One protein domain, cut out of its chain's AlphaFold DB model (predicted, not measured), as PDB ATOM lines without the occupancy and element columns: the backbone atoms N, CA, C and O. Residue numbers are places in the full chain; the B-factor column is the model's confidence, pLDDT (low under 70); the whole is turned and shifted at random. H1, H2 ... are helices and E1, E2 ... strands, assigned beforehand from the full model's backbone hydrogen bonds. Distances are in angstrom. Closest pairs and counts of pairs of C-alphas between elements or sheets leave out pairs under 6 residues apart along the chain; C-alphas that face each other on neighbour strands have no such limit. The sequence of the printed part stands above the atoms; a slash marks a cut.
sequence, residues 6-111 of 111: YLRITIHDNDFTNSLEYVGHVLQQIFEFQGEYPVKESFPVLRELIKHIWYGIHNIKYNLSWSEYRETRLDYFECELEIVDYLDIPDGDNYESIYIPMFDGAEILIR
ATOM      1  N   TYR A   6     114.547 160.449 156.590       97.50
ATOM      2  CA  TYR A   6     114.569 159.371 157.572       97.50
ATOM      3  C   TYR A   6     115.683 159.604 158.591       97.50
ATOM      4  O   TYR A   6     116.759 160.092 158.239       97.50
ATOM      5  N   LEU A   7     115.439 159.203 159.838       97.81
ATOM      6  CA  LEU A   7     116.493 158.991 160.822       97.81
ATOM      7  C   LEU A   7     117.043 157.578 160.629       97.81
ATOM      8  O   LEU A   7     116.349 156.598 160.900       97.81
ATOM      9  N   ARG A   8     118.291 157.481 160.181       97.88
ATOM     10  CA  ARG A   8     119.044 156.233 160.130       97.88
ATOM     11  C   ARG A   8     119.689 155.969 161.485       97.88
ATOM     12  O   ARG A   8     120.321 156.867 162.042       97.88
ATOM     13  N   ILE A   9     119.549 154.743 161.979       97.50
ATOM     14  CA  ILE A   9     120.244 154.235 163.165       97.50
ATOM     15  C   ILE A   9     121.038 153.001 162.747       97.50
ATOM     16  O   ILE A   9     120.433 152.062 162.234       97.50
ATOM     17  N   THR A  10     122.353 152.994 162.977       95.38
ATOM     18  CA  THR A  10     123.263 151.912 162.550       95.38
ATOM     19  C   THR A  10     124.067 151.359 163.727       95.38
ATOM     20  O   THR A  10     124.535 152.141 164.550       95.38
ATOM     21  N   ILE A  11     124.241 150.032 163.805       83.25
ATOM     22  CA  ILE A  11     125.040 149.330 164.846       83.25
ATOM     23  C   ILE A  11     126.209 148.508 164.301       83.25
ATOM     24  O   ILE A  11     127.109 148.153 165.054       83.25
ATOM     25  N   HIS A  12     126.229 148.225 162.997       83.25
ATOM     26  CA  HIS A  12     127.249 147.377 162.365       83.25
ATOM     27  C   HIS A  12     127.308 145.926 162.888       83.25
ATOM     28  O   HIS A  12     128.324 145.252 162.728       83.25
ATOM     29  N   ASP A  13     126.226 145.440 163.504       87.75
ATOM     30  CA  ASP A  13     126.055 144.045 163.919       87.75
ATOM     31  C   ASP A  13     124.580 143.626 163.781       87.75
ATOM     32  O   ASP A  13     123.684 144.146 164.457       87.75
ATOM     33  N   ASN A  14     124.320 142.685 162.873       86.50
ATOM     34  CA  ASN A  14     122.974 142.255 162.513       86.50
ATOM     35  C   ASN A  14     122.364 141.217 163.468       86.50
ATOM     36  O   ASN A  14     121.160 140.952 163.406       86.50
ATOM     37  N   ASP A  15     123.122 140.710 164.443       89.50
ATOM     38  CA  ASP A  15     122.541 139.907 165.525       89.50
ATOM     39  C   ASP A  15     121.569 140.746 166.381       89.50
ATOM     40  O   ASP A  15     120.670 140.221 167.056       89.50
ATOM     41  N   PHE A  16     121.680 142.075 166.305       93.06
ATOM     42  CA  PHE A  16     120.851 143.005 167.056       93.06
ATOM     43  C   PHE A  16     119.653 143.572 166.279       93.06
ATOM     44  O   PHE A  16     118.800 144.208 166.915       93.06
ATOM     45  N   THR A  17     119.506 143.309 164.971       93.62
ATOM     46  CA  THR A  17     118.477 143.921 164.094       93.62
ATOM     47  C   THR A  17     117.076 143.831 164.681       93.62
ATOM     48  O   THR A  17     116.379 144.829 164.817       93.62
ATOM     49  N   ASN A  18     116.670 142.640 165.118       92.50
ATOM     50  CA  ASN A  18     115.324 142.431 165.650       92.50
ATOM     51  C   ASN A  18     115.059 143.250 166.928       92.50
ATOM     52  O   ASN A  18     113.935 143.641 167.204       92.50
ATOM     53  N   SER A  19     116.079 143.446 167.770       94.88
ATOM     54  CA  SER A  19     115.940 144.314 168.949       94.88
ATOM     55  C   SER A  19     115.957 145.794 168.574       94.88
ATOM     56  O   SER A  19     115.241 146.572 169.197       94.88
ATOM     57  N   LEU A  20     116.715 146.161 167.538       95.25
ATOM     58  CA  LEU A  20     116.751 147.510 166.986       95.25
ATOM     59  C   LEU A  20     115.411 147.907 166.362       95.25
ATOM     60  O   LEU A  20     114.957 149.025 166.561       95.25
ATOM     61  N   GLU A  21     114.734 146.991 165.673       95.62
ATOM     62  CA  GLU A  21     113.394 147.212 165.122       95.62
ATOM     63  C   GLU A  21     112.394 147.632 166.213       95.62
ATOM     64  O   GLU A  21     111.694 148.636 166.069       95.62
ATOM     65  N   TYR A  22     112.392 146.947 167.364       96.19
ATOM     66  CA  TYR A  22     111.564 147.345 168.510       96.19
ATOM     67  C   TYR A  22     111.926 148.735 169.046       96.19
ATOM     68  O   TYR A  22     111.028 149.505 169.393       96.19
ATOM     69  N   VAL A  23     113.220 149.075 169.103       96.81
ATOM     70  CA  VAL A  23     113.668 150.435 169.450       96.81
ATOM     71  C   VAL A  23     113.092 151.439 168.456       96.81
ATOM     72  O   VAL A  23     112.547 152.462 168.867       96.81
ATOM     73  N   GLY A  24     113.155 151.125 167.161       96.88
ATOM     74  CA  GLY A  24     112.598 151.941 166.094       96.88
ATOM     75  C   GLY A  24     111.118 152.239 166.300       96.88
ATOM     76  O   GLY A  24     110.722 153.401 166.251       96.88
ATOM     77  N   HIS A  25     110.311 151.221 166.608       96.69
ATOM     78  CA  HIS A  25     108.882 151.407 166.869       96.69
ATOM     79  C   HIS A  25     108.604 152.277 168.099       96.69
ATOM     80  O   HIS A  25     107.716 153.126 168.054       96.69
ATOM     81  N   VAL A  26     109.367 152.109 169.186       97.00
ATOM     82  CA  VAL A  26     109.238 152.964 170.380       97.00
ATOM     83  C   VAL A  26     109.544 154.421 170.034       97.00
ATOM     84  O   VAL A  26     108.787 155.316 170.404       97.00
ATOM     85  N   LEU A  27     110.631 154.668 169.302       96.88
ATOM     86  CA  LEU A  27     111.018 156.015 168.885       96.88
ATOM     87  C   LEU A  27     109.989 156.638 167.941       96.88
ATOM     88  O   LEU A  27     109.594 157.780 168.157       96.88
ATOM     89  N   GLN A  28     109.517 155.885 166.943       96.19
ATOM     90  CA  GLN A  28     108.487 156.341 166.012       96.19
ATOM     91  C   GLN A  28     107.224 156.784 166.758       96.19
ATOM     92  O   GLN A  28     106.747 157.894 166.542       96.19
ATOM     93  N   GLN A  29     106.732 155.967 167.693       95.44
ATOM     94  CA  GLN A  29     105.562 156.310 168.505       95.44
ATOM     95  C   GLN A  29     105.771 157.590 169.321       95.44
ATOM     96  O   GLN A  29     104.851 158.395 169.450       95.44
ATOM     97  N   ILE A  30     106.972 157.791 169.873       95.56
ATOM     98  CA  ILE A  30     107.306 159.016 170.607       95.56
ATOM     99  C   ILE A  30     107.294 160.224 169.664       95.56
ATOM    100  O   ILE A  30     106.686 161.237 170.007       95.56
ATOM    101  N   PHE A  31     107.931 160.132 168.494       94.12
ATOM    102  CA  PHE A  31     108.000 161.235 167.529       94.12
ATOM    103  C   PHE A  31     106.613 161.622 167.015       94.12
ATOM    104  O   PHE A  31     106.253 162.797 167.051       94.12
ATOM    105  N   GLU A  32     105.802 160.638 166.626       93.12
ATOM    106  CA  GLU A  32     104.431 160.853 166.156       93.12
ATOM    107  C   GLU A  32     103.540 161.456 167.249       93.12
ATOM    108  O   GLU A  32     102.765 162.373 166.982       93.12
ATOM    109  N   PHE A  33     103.670 160.994 168.498       94.31
ATOM    110  CA  PHE A  33     102.890 161.531 169.614       94.31
ATOM    111  C   PHE A  33     103.263 162.981 169.955       94.31
ATOM    112  O   PHE A  33     102.384 163.774 170.288       94.31
ATOM    113  N   GLN A  34     104.551 163.333 169.892       94.50
ATOM    114  CA  GLN A  34     105.008 164.702 170.156       94.50
ATOM    115  C   GLN A  34     104.798 165.636 168.955       94.50
ATOM    116  O   GLN A  34     104.710 166.848 169.137       94.50
ATOM    117  N   GLY A  35     104.718 165.093 167.736       92.06
ATOM    118  CA  GLY A  35     104.705 165.878 166.499       92.06
ATOM    119  C   GLY A  35     106.049 166.553 166.199       92.06
ATOM    120  O   GLY A  35     106.094 167.532 165.453       92.06
ATOM    121  N   GLU A  36     107.140 166.057 166.789       93.44
ATOM    122  CA  GLU A  36     108.490 166.598 166.639       93.44
ATOM    123  C   GLU A  36     109.486 165.491 166.290       93.44
ATOM    124  O   GLU A  36     109.457 164.392 166.848       93.44
ATOM    125  N   TYR A  37     110.410 165.813 165.385       95.06
ATOM    126  CA  TYR A  37     111.446 164.903 164.910       95.06
ATOM    127  C   TYR A  37     112.840 165.388 165.337       95.06
ATOM    128  O   TYR A  37     113.070 166.597 165.443       95.06
ATOM    129  N   PRO A  38     113.797 164.474 165.571       95.50
ATOM    130  CA  PRO A  38     115.127 164.848 166.033       95.50
ATOM    131  C   PRO A  38     115.925 165.625 164.979       95.50
ATOM    132  O   PRO A  38     115.806 165.402 163.777       95.50
ATOM    133  N   VAL A  39     116.797 166.510 165.457       96.88
ATOM    134  CA  VAL A  39     117.735 167.304 164.649       96.88
ATOM    135  C   VAL A  39     119.173 166.934 165.007       96.88
ATOM    136  O   VAL A  39     119.421 166.336 166.051       96.88
ATOM    137  N   LYS A  40     120.153 167.284 164.165       97.19
ATOM    138  CA  LYS A  40     121.556 166.861 164.356       97.19
ATOM    139  C   LYS A  40     122.128 167.275 165.716       97.19
ATOM    140  O   LYS A  40     122.943 166.556 166.289       97.19
ATOM    141  N   GLU A  41     121.681 168.400 166.258       98.06
ATOM    142  CA  GLU A  41     122.096 168.923 167.559       98.06
ATOM    143  C   GLU A  41     121.652 168.024 168.724       98.06
ATOM    144  O   GLU A  41     122.313 168.003 169.762       98.06
ATOM    145  N   SER A  42     120.570 167.249 168.563       96.94
ATOM    146  CA  SER A  42     120.090 166.324 169.596       96.94
ATOM    147  C   SER A  42     120.811 164.974 169.582       96.94
ATOM    148  O   SER A  42     120.711 164.223 170.553       96.94
ATOM    149  N   PHE A  43     121.584 164.665 168.534       98.00
ATOM    150  CA  PHE A  43     122.188 163.344 168.331       98.00
ATOM    151  C   PHE A  43     123.096 162.869 169.473       98.00
ATOM    152  O   PHE A  43     123.012 161.690 169.816       98.00
ATOM    153  N   PRO A  44     123.935 163.713 170.112       97.75
ATOM    154  CA  PRO A  44     124.742 163.266 171.245       97.75
ATOM    155  C   PRO A  44     123.905 162.711 172.402       97.75
ATOM    156  O   PRO A  44     124.258 161.679 172.962       97.75
ATOM    157  N   VAL A  45     122.782 163.360 172.722       97.88
ATOM    158  CA  VAL A  45     121.867 162.912 173.783       97.88
ATOM    159  C   VAL A  45     121.032 161.729 173.304       97.88
ATOM    160  O   VAL A  45     120.872 160.751 174.030       97.88
ATOM    161  N   LEU A  46     120.531 161.789 172.069       97.62
ATOM    162  CA  LEU A  46     119.676 160.753 171.504       97.62
ATOM    163  C   LEU A  46     120.405 159.407 171.383       97.62
ATOM    164  O   LEU A  46     119.818 158.390 171.730       97.62
ATOM    165  N   ARG A  47     121.686 159.392 170.986       97.81
ATOM    166  CA  ARG A  47     122.506 158.165 170.964       97.81
ATOM    167  C   ARG A  47     122.585 157.491 172.326       97.81
ATOM    168  O   ARG A  47     122.412 156.281 172.413       97.81
ATOM    169  N   GLU A  48     122.812 158.269 173.381       97.88
ATOM    170  CA  GLU A  48     122.902 157.722 174.736       97.88
ATOM    171  C   GLU A  48     121.547 157.173 175.202       97.88
ATOM    172  O   GLU A  48     121.475 156.078 175.751       97.88
ATOM    173  N   LEU A  49     120.444 157.873 174.924       97.88
ATOM    174  CA  LEU A  49     119.105 157.375 175.252       97.88
ATOM    175  C   LEU A  49     118.766 156.087 174.488       97.88
ATOM    176  O   LEU A  49     118.263 155.136 175.085       97.88
ATOM    177  N   ILE A  50     119.077 156.039 173.190       97.50
ATOM    178  CA  ILE A  50     118.879 154.858 172.343       97.50
ATOM    179  C   ILE A  50     119.673 153.673 172.886       97.50
ATOM    180  O   ILE A  50     119.106 152.591 173.014       97.50
ATOM    181  N   LYS A  51     120.934 153.881 173.280       97.19
ATOM    182  CA  LYS A  51     121.787 152.852 173.888       97.19
ATOM    183  C   LYS A  51     121.108 152.171 175.081       97.19
ATOM    184  O   LYS A  51     121.032 150.945 175.124       97.19
ATOM    185  N   HIS A  52     120.549 152.944 176.017       97.56
ATOM    186  CA  HIS A  52     119.872 152.388 177.201       97.56
ATOM    187  C   HIS A  52     118.530 151.721 176.878       97.56
ATOM    188  O   HIS A  52     118.238 150.646 177.407       97.56
ATOM    189  N   ILE A  53     117.719 152.324 176.000       97.12
ATOM    190  CA  ILE A  53     116.441 151.737 175.557       97.12
ATOM    191  C   ILE A  53     116.698 150.392 174.881       97.12
ATOM    192  O   ILE A  53     116.053 149.390 175.196       97.12
ATOM    193  N   TRP A  54     117.672 150.363 173.979       97.06
ATOM    194  CA  TRP A  54     118.032 149.176 173.235       97.06
ATOM    195  C   TRP A  54     118.579 148.076 174.129       97.06
ATOM    196  O   TRP A  54     118.086 146.952 174.059       97.06
ATOM    197  N   TYR A  55     119.516 148.401 175.021       96.62
ATOM    198  CA  TYR A  55     120.021 147.462 176.016       96.62
ATOM    199  C   TYR A  55     118.875 146.792 176.789       96.62
ATOM    200  O   TYR A  55     118.851 145.565 176.912       96.62
ATOM    201  N   GLY A  56     117.891 147.571 177.253       96.06
ATOM    202  CA  GLY A  56     116.729 147.040 177.964       96.06
ATOM    203  C   GLY A  56     115.875 146.118 177.090       96.06
ATOM    204  O   GLY A  56     115.606 144.978 177.470       96.06
ATOM    205  N   ILE A  57     115.488 146.582 175.900       95.94
ATOM    206  CA  ILE A  57     114.665 145.822 174.945       95.94
ATOM    207  C   ILE A  57     115.347 144.512 174.539       95.94
ATOM    208  O   ILE A  57     114.724 143.449 174.576       95.94
ATOM    209  N   HIS A  58     116.627 144.575 174.170       95.12
ATOM    210  CA  HIS A  58     117.396 143.416 173.739       95.12
ATOM    211  C   HIS A  58     117.487 142.383 174.854       95.12
ATOM    212  O   HIS A  58     117.168 141.217 174.630       95.12
ATOM    213  N   ASN A  59     117.868 142.804 176.063       94.62
ATOM    214  CA  ASN A  59     117.996 141.881 177.180       94.62
ATOM    215  C   ASN A  59     116.643 141.282 177.577       94.62
ATOM    216  O   ASN A  59     116.581 140.076 177.788       94.62
ATOM    217  N   ILE A  60     115.546 142.048 177.604       93.50
ATOM    218  CA  ILE A  60     114.207 141.483 177.860       93.50
ATOM    219  C   ILE A  60     113.876 140.408 176.820       93.50
ATOM    220  O   ILE A  60     113.539 139.278 177.177       93.50
ATOM    221  N   LYS A  61     114.016 140.728 175.530       90.88
ATOM    222  CA  LYS A  61     113.703 139.806 174.434       90.88
ATOM    223  C   LYS A  61     114.567 138.543 174.486       90.88
ATOM    224  O   LYS A  61     114.050 137.431 174.365       90.88
ATOM    225  N   TYR A  62     115.878 138.713 174.647       89.06
ATOM    226  CA  TYR A  62     116.828 137.609 174.658       89.06
ATOM    227  C   TYR A  62     116.552 136.702 175.857       89.06
ATOM    228  O   TYR A  62     116.333 135.513 175.676       89.06
ATOM    229  N   ASN A  63     116.416 137.250 177.065       89.75
ATOM    230  CA  ASN A  63     116.168 136.451 178.267       89.75
ATOM    231  C   ASN A  63     114.835 135.689 178.246       89.75
ATOM    232  O   ASN A  63     114.747 134.608 178.817       89.75
ATOM    233  N   LEU A  64     113.814 136.191 177.546       89.19
ATOM    234  CA  LEU A  64     112.569 135.442 177.327       89.19
ATOM    235  C   LEU A  64     112.718 134.291 176.316       89.19
ATOM    236  O   LEU A  64     111.858 133.414 176.258       89.19
ATOM    237  N   SER A  65     113.791 134.289 175.525       83.00
ATOM    238  CA  SER A  65     114.078 133.283 174.495       83.00
ATOM    239  C   SER A  65     114.974 132.137 174.990       83.00
ATOM    240  O   SER A  65     115.115 131.137 174.285       83.00
ATOM    241  N   TRP A  66     115.568 132.246 176.184       80.31
ATOM    242  CA  TRP A  66     116.512 131.264 176.734       80.31
ATOM    243  C   TRP A  66     116.076 130.743 178.107       80.31
ATOM    244  O   TRP A  66     115.319 131.381 178.830       80.31
ATOM    245  N   SER A  67     116.569 129.559 178.485       79.31
ATOM    246  CA  SER A  67     116.302 128.948 179.796       79.31
ATOM    247  C   SER A  67     117.105 129.566 180.945       79.31
ATOM    248  O   SER A  67     116.752 129.373 182.108       79.31
ATOM    249  N   GLU A  68     118.177 130.294 180.637       81.56
ATOM    250  CA  GLU A  68     119.051 130.945 181.611       81.56
ATOM    251  C   GLU A  68     119.087 132.446 181.367       81.56
ATOM    252  O   GLU A  68     119.245 132.887 180.225       81.56
ATOM    253  N   TYR A  69     119.013 133.220 182.452       84.00
ATOM    254  CA  TYR A  69     119.160 134.661 182.354       84.00
ATOM    255  C   TYR A  69     120.623 135.038 182.103       84.00
ATOM    256  O   TYR A  69     121.509 134.677 182.882       84.00
ATOM    257  N   ARG A  70     120.878 135.775 181.020       86.69
ATOM    258  CA  ARG A  70     122.182 136.329 180.651       86.69
ATOM    259  C   ARG A  70     122.020 137.767 180.195       86.69
ATOM    260  O   ARG A  70     121.077 138.108 179.488       86.69
ATOM    261  N   GLU A  71     122.967 138.593 180.601       90.69
ATOM    262  CA  GLU A  71     122.984 140.010 180.278       90.69
ATOM    263  C   GLU A  71     124.031 140.290 179.197       90.69
ATOM    264  O   GLU A  71     125.213 139.974 179.364       90.69
ATOM    265  N   THR A  72     123.603 140.887 178.088       92.75
ATOM    266  CA  THR A  72     124.500 141.449 177.076       92.75
ATOM    267  C   THR A  72     125.080 142.754 177.607       92.75
ATOM    268  O   THR A  72     124.339 143.610 178.095       92.75
ATOM    269  N   ARG A  73     126.402 142.927 177.503       94.50
ATOM    270  CA  ARG A  73     127.084 144.125 178.009       94.50
ATOM    271  C   ARG A  73     126.558 145.393 177.329       94.50
ATOM    272  O   ARG A  73     126.357 145.418 176.119       94.50
ATOM    273  N   LEU A  74     126.386 146.459 178.109       95.12
ATOM    274  CA  LEU A  74     125.849 147.742 177.641       95.12
ATOM    275  C   LEU A  74     126.685 148.391 176.519       95.12
ATOM    276  O   LEU A  74     126.149 149.129 175.695       95.12
ATOM    277  N   ASP A  75     127.992 148.135 176.474       93.81
ATOM    278  CA  ASP A  75     128.897 148.694 175.465       93.81
ATOM    279  C   ASP A  75     128.716 148.102 174.059       93.81
ATOM    280  O   ASP A  75     129.262 148.654 173.113       93.81
ATOM    281  N   TYR A  76     127.901 147.055 173.894       93.44
ATOM    282  CA  TYR A  76     127.496 146.569 172.571       93.44
ATOM    283  C   TYR A  76     126.416 147.423 171.896       93.44
ATOM    284  O   TYR A  76     126.194 147.281 170.702       93.44
ATOM    285  N   PHE A  77     125.736 148.308 172.628       94.75
ATOM    286  CA  PHE A  77     124.569 149.047 172.124       94.75
ATOM    287  C   PHE A  77     124.918 150.463 171.653       94.75
ATOM    288  O   PHE A  77     124.157 151.412 171.851       94.75
ATOM    289  N   GLU A  78     126.101 150.631 171.066       94.81
ATOM    290  CA  GLU A  78     126.521 151.900 170.472       94.81
ATOM    291  C   GLU A  78     125.968 152.024 169.054       94.81
ATOM    292  O   GLU A  78     125.937 151.055 168.301       94.81
ATOM    293  N   CYS A  79     125.492 153.218 168.698       96.00
ATOM    294  CA  CYS A  79     124.896 153.457 167.392       96.00
ATOM    295  C   CYS A  79     125.359 154.768 166.761       96.00
ATOM    296  O   CYS A  79     125.676 155.749 167.444       96.00
ATOM    297  N   GLU A  80     125.331 154.792 165.435       97.19
ATOM    298  CA  GLU A  80     125.461 155.999 164.633       97.19
ATOM    299  C   GLU A  80     124.082 156.517 164.226       97.19
ATOM    300  O   GLU A  80     123.158 155.736 163.998       97.19
ATOM    301  N   LEU A  81     123.949 157.846 164.153       98.06
ATOM    302  CA  LEU A  81     122.722 158.522 163.738       98.06
ATOM    303  C   LEU A  81     123.001 159.412 162.536       98.06
ATOM    304  O   LEU A  81     123.937 160.217 162.558       98.06
ATOM    305  N   GLU A  82     122.134 159.333 161.535       97.88
ATOM    306  CA  GLU A  82     122.185 160.185 160.354       97.88
ATOM    307  C   GLU A  82     120.774 160.577 159.910       97.88
ATOM    308  O   GLU A  82     119.828 159.809 160.056       97.88
ATOM    309  N   ILE A  83     120.622 161.787 159.364       97.69
ATOM    310  CA  ILE A  83     119.407 162.161 158.636       97.69
ATOM    311  C   ILE A  83     119.690 161.964 157.154       97.69
ATOM    312  O   ILE A  83     120.513 162.695 156.598       97.69
ATOM    313  N   VAL A  84     118.978 161.034 156.528       96.88
ATOM    314  CA  VAL A  84     119.152 160.669 155.117       96.88
ATOM    315  C   VAL A  84     117.891 160.975 154.319       96.88
ATOM    316  O   VAL A  84     116.784 160.990 154.863       96.88
ATOM    317  N   ASP A  85     118.051 161.246 153.026       96.06
ATOM    318  CA  ASP A  85     116.928 161.303 152.095       96.06
ATOM    319  C   ASP A  85     116.594 159.887 151.600       96.06
ATOM    320  O   ASP A  85     117.474 159.042 151.479       96.06
ATOM    321  N   TYR A  86     115.322 159.616 151.289       94.50
ATOM    322  CA  TYR A  86     114.869 158.292 150.832       94.50
ATOM    323  C   TYR A  86     115.696 157.724 149.668       94.50
ATOM    324  O   TYR A  86     115.950 156.526 149.611       94.50
ATOM    325  N   LEU A  87     116.121 158.589 148.740       93.75
ATOM    326  CA  LEU A  87     116.901 158.194 147.564       93.75
ATOM    327  C   LEU A  87     118.337 157.764 147.901       93.75
ATOM    328  O   LEU A  87     118.974 157.135 147.062       93.75
ATOM    329  N   ASP A  88     118.822 158.091 149.101       94.38
ATOM    330  CA  ASP A  88     120.154 157.722 149.586       94.38
ATOM    331  C   ASP A  88     120.128 156.431 150.427       94.38
ATOM    332  O   ASP A  88     121.177 155.952 150.858       94.38
ATOM    333  N   ILE A  89     118.943 155.852 150.670       94.19
ATOM    334  CA  ILE A  89     118.799 154.582 151.387       94.19
ATOM    335  C   ILE A  89     119.169 153.436 150.432       94.19
ATOM    336  O   ILE A  89     118.524 153.288 149.390       94.19
ATOM    337  N   PRO A  90     120.176 152.605 150.756       93.06
ATOM    338  CA  PRO A  90     120.536 151.468 149.919       93.06
ATOM    339  C   PRO A  90     119.427 150.407 149.922       93.06
ATOM    340  O   PRO A  90     118.714 150.232 150.909       93.06
ATOM    341  N   ASP A  91     119.322 149.638 148.836       89.69
ATOM    342  CA  ASP A  91     118.391 148.500 148.757       89.69
ATOM    343  C   ASP A  91     118.733 147.376 149.756       89.69
ATOM    344  O   ASP A  91     117.869 146.561 150.077       89.69
ATOM    345  N   GLY A  92     119.970 147.347 150.265       89.06
ATOM    346  CA  GLY A  92     120.403 146.454 151.337       89.06
ATOM    347  C   GLY A  92     121.666 146.952 152.044       89.06
ATOM    348  O   GLY A  92     122.566 147.499 151.401       89.06
ATOM    349  N   ASP A  93     121.735 146.745 153.358       89.94
ATOM    350  CA  ASP A  93     122.864 147.085 154.230       89.94
ATOM    351  C   ASP A  93     123.144 146.027 155.312       89.94
ATOM    352  O   ASP A  93     123.664 146.332 156.381       89.94
ATOM    353  N   ASN A  94     122.860 144.761 154.990       90.69
ATOM    354  CA  ASN A  94     123.132 143.608 155.852       90.69
ATOM    355  C   ASN A  94     122.321 143.605 157.163       90.69
ATOM    356  O   ASN A  94     122.743 142.960 158.120       90.69
ATOM    357  N   TYR A  95     121.146 144.243 157.222       89.62
ATOM    358  CA  TYR A  95     120.345 144.317 158.452       89.62
ATOM    359  C   TYR A  95     121.017 145.134 159.557       89.62
ATOM    360  O   TYR A  95     120.662 145.018 160.730       89.62
ATOM    361  N   GLU A  96     121.960 146.004 159.196       92.44
ATOM    362  CA  GLU A  96     122.737 146.795 160.152       92.44
ATOM    363  C   GLU A  96     122.102 148.146 160.475       92.44
ATOM    364  O   GLU A  96     122.501 148.769 161.469       92.44
ATOM    365  N   SER A  97     121.124 148.595 159.676       95.38
ATOM    366  CA  SER A  97     120.407 149.842 159.945       95.38
ATOM    367  C   SER A  97     118.890 149.704 159.942       95.38
ATOM    368  O   SER A  97     118.287 148.930 159.197       95.38
ATOM    369  N   ILE A  98     118.264 150.575 160.730       96.69
ATOM    370  CA  ILE A  98     116.850 150.917 160.587       96.69
ATOM    371  C   ILE A  98     116.704 152.369 160.148       96.69
ATOM    372  O   ILE A  98     117.543 153.218 160.459       96.69
ATOM    373  N   TYR A  99     115.608 152.652 159.455       97.19
ATOM    374  CA  TYR A  99     115.289 153.970 158.928       97.19
ATOM    375  C   TYR A  99     113.905 154.364 159.425       97.19
ATOM    376  O   TYR A  99     112.889 153.849 158.955       97.19
ATOM    377  N   ILE A 100     113.866 155.277 160.392       97.19
ATOM    378  CA  ILE A 100     112.623 155.769 160.985       97.19
ATOM    379  C   ILE A 100     112.133 156.955 160.153       97.19
ATOM    380  O   ILE A 100     112.890 157.920 159.991       97.19
ATOM    381  N   PRO A 101     110.905 156.917 159.607       96.12
ATOM    382  CA  PRO A 101     110.377 158.032 158.834       96.12
ATOM    383  C   PRO A 101     110.258 159.281 159.708       96.12
ATOM    384  O   PRO A 101     109.766 159.230 160.833       96.12
ATOM    385  N   MET A 102     110.707 160.421 159.181       95.25
ATOM    386  CA  MET A 102     110.539 161.731 159.825       95.25
ATOM    387  C   MET A 102     109.309 162.471 159.272       95.25
ATOM    388  O   MET A 102     109.367 163.660 158.956       95.25
ATOM    389  N   PHE A 103     108.234 161.719 159.040       92.56
ATOM    390  CA  PHE A 103     106.971 162.166 158.463       92.56
ATOM    391  C   PHE A 103     105.871 161.142 158.769       92.56
ATOM    392  O   PHE A 103     106.148 159.967 159.005       92.56
ATOM    393  N   ASP A 104     104.622 161.594 158.731       87.31
ATOM    394  CA  ASP A 104     103.509 160.826 159.285       87.31
ATOM    395  C   ASP A 104     103.039 159.692 158.361       87.31
ATOM    396  O   ASP A 104     102.999 159.828 157.133       87.31
ATOM    397  N   GLY A 105     102.591 158.591 158.973       83.38
ATOM    398  CA  GLY A 105     101.870 157.511 158.291       83.38
ATOM    399  C   GLY A 105     102.739 156.568 157.456       83.38
ATOM    400  O   GLY A 105     102.197 155.816 156.645       83.38
ATOM    401  N   ALA A 106     104.060 156.603 157.635       91.00
ATOM    402  CA  ALA A 106     104.990 155.673 157.007       91.00
ATOM    403  C   ALA A 106     105.504 154.612 157.981       91.00
ATOM    404  O   ALA A 106     105.488 154.787 159.194       91.00
ATOM    405  N   GLU A 107     105.982 153.503 157.428       92.56
ATOM    406  CA  GLU A 107     106.587 152.417 158.194       92.56
ATOM    407  C   GLU A 107     108.111 152.566 158.250       92.56
ATOM    408  O   GLU A 107     108.738 153.188 157.383       92.56
ATOM    409  N   ILE A 108     108.708 151.972 159.282       95.44
ATOM    410  CA  ILE A 108     110.159 151.841 159.415       95.44
ATOM    411  C   ILE A 108     110.680 150.950 158.292       95.44
ATOM    412  O   ILE A 108     110.105 149.903 157.996       95.44
ATOM    413  N   LEU A 109     111.797 151.348 157.687       95.25
ATOM    414  CA  LEU A 109     112.512 150.487 156.750       95.25
ATOM    415  C   LEU A 109     113.637 149.761 157.483       95.25
ATOM    416  O   LEU A 109     114.348 150.353 158.294       95.25
ATOM    417  N   ILE A 110     113.811 148.492 157.137       92.81
ATOM    418  CA  ILE A 110     114.958 147.667 157.510       92.81
ATOM    419  C   ILE A 110     115.620 147.263 156.190       92.81
ATOM    420  O   ILE A 110     114.921 146.892 155.232       92.81
ATOM    421  N   ARG A 111     116.934 147.431 156.097       86.94
ATOM    422  CA  ARG A 111     117.732 147.106 154.906       86.94
ATOM    423  C   ARG A 111     118.839 146.143 155.259       86.94
ATOM    424  O   ARG A 111     118.941 145.870 156.457       86.94
TER     425      ARG A 111
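Overview. This is residues 6 to 111 of the 111 residues of an uncharacterized protein of Ruminococcus sp. AM46-18 (UniProt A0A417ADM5). Two steeply crossed helices, H1 and H2, cover one face of a small three-stranded sheet in two layers. The 106 printed residues include two named helices and three strands, ordered E1 H1 H2 E2 E3; the sheet E2 E1 E3 is antiparallel, the class mixed. It is compact, radius of gyration of the C-alphas 13.8 A, spanning 42 by 30 by 25 A.

Arrangement. Start at E1, residues 6 to 10: its neighbours are E2, residues 80 to 85, with N 8 and O 82 at 2.8 A, and E3, residues 97 to 101, with N 7 and O 100 at 2.9 A. H1, residues 14 to 34, lies over E3 at a height over the sheet of 8.3 A. H2, residues 40 to 65, touches H1 at a steep tilt of 57 degrees; their closest C-alphas, Ser 19 and His 58, are 5.1 A apart. O i to N i+4 pairs within hydrogen-bond range are 14 of 17 in H1, 19 of 22 in H2.

Along the chain. Find C-alpha 6, where E1 begins, at (114.569, 159.371, 157.572); H1 spans 29.7 A and H2 35.9 A from first to last C-alpha, and E3 ends with C-alpha 101 at (110.377, 158.032, 158.834).

Size, cuts and confidence. The printed part has no cut; links H2 to E2 and E2 to E3 are long; no printed residue is under 70 in pLDDT.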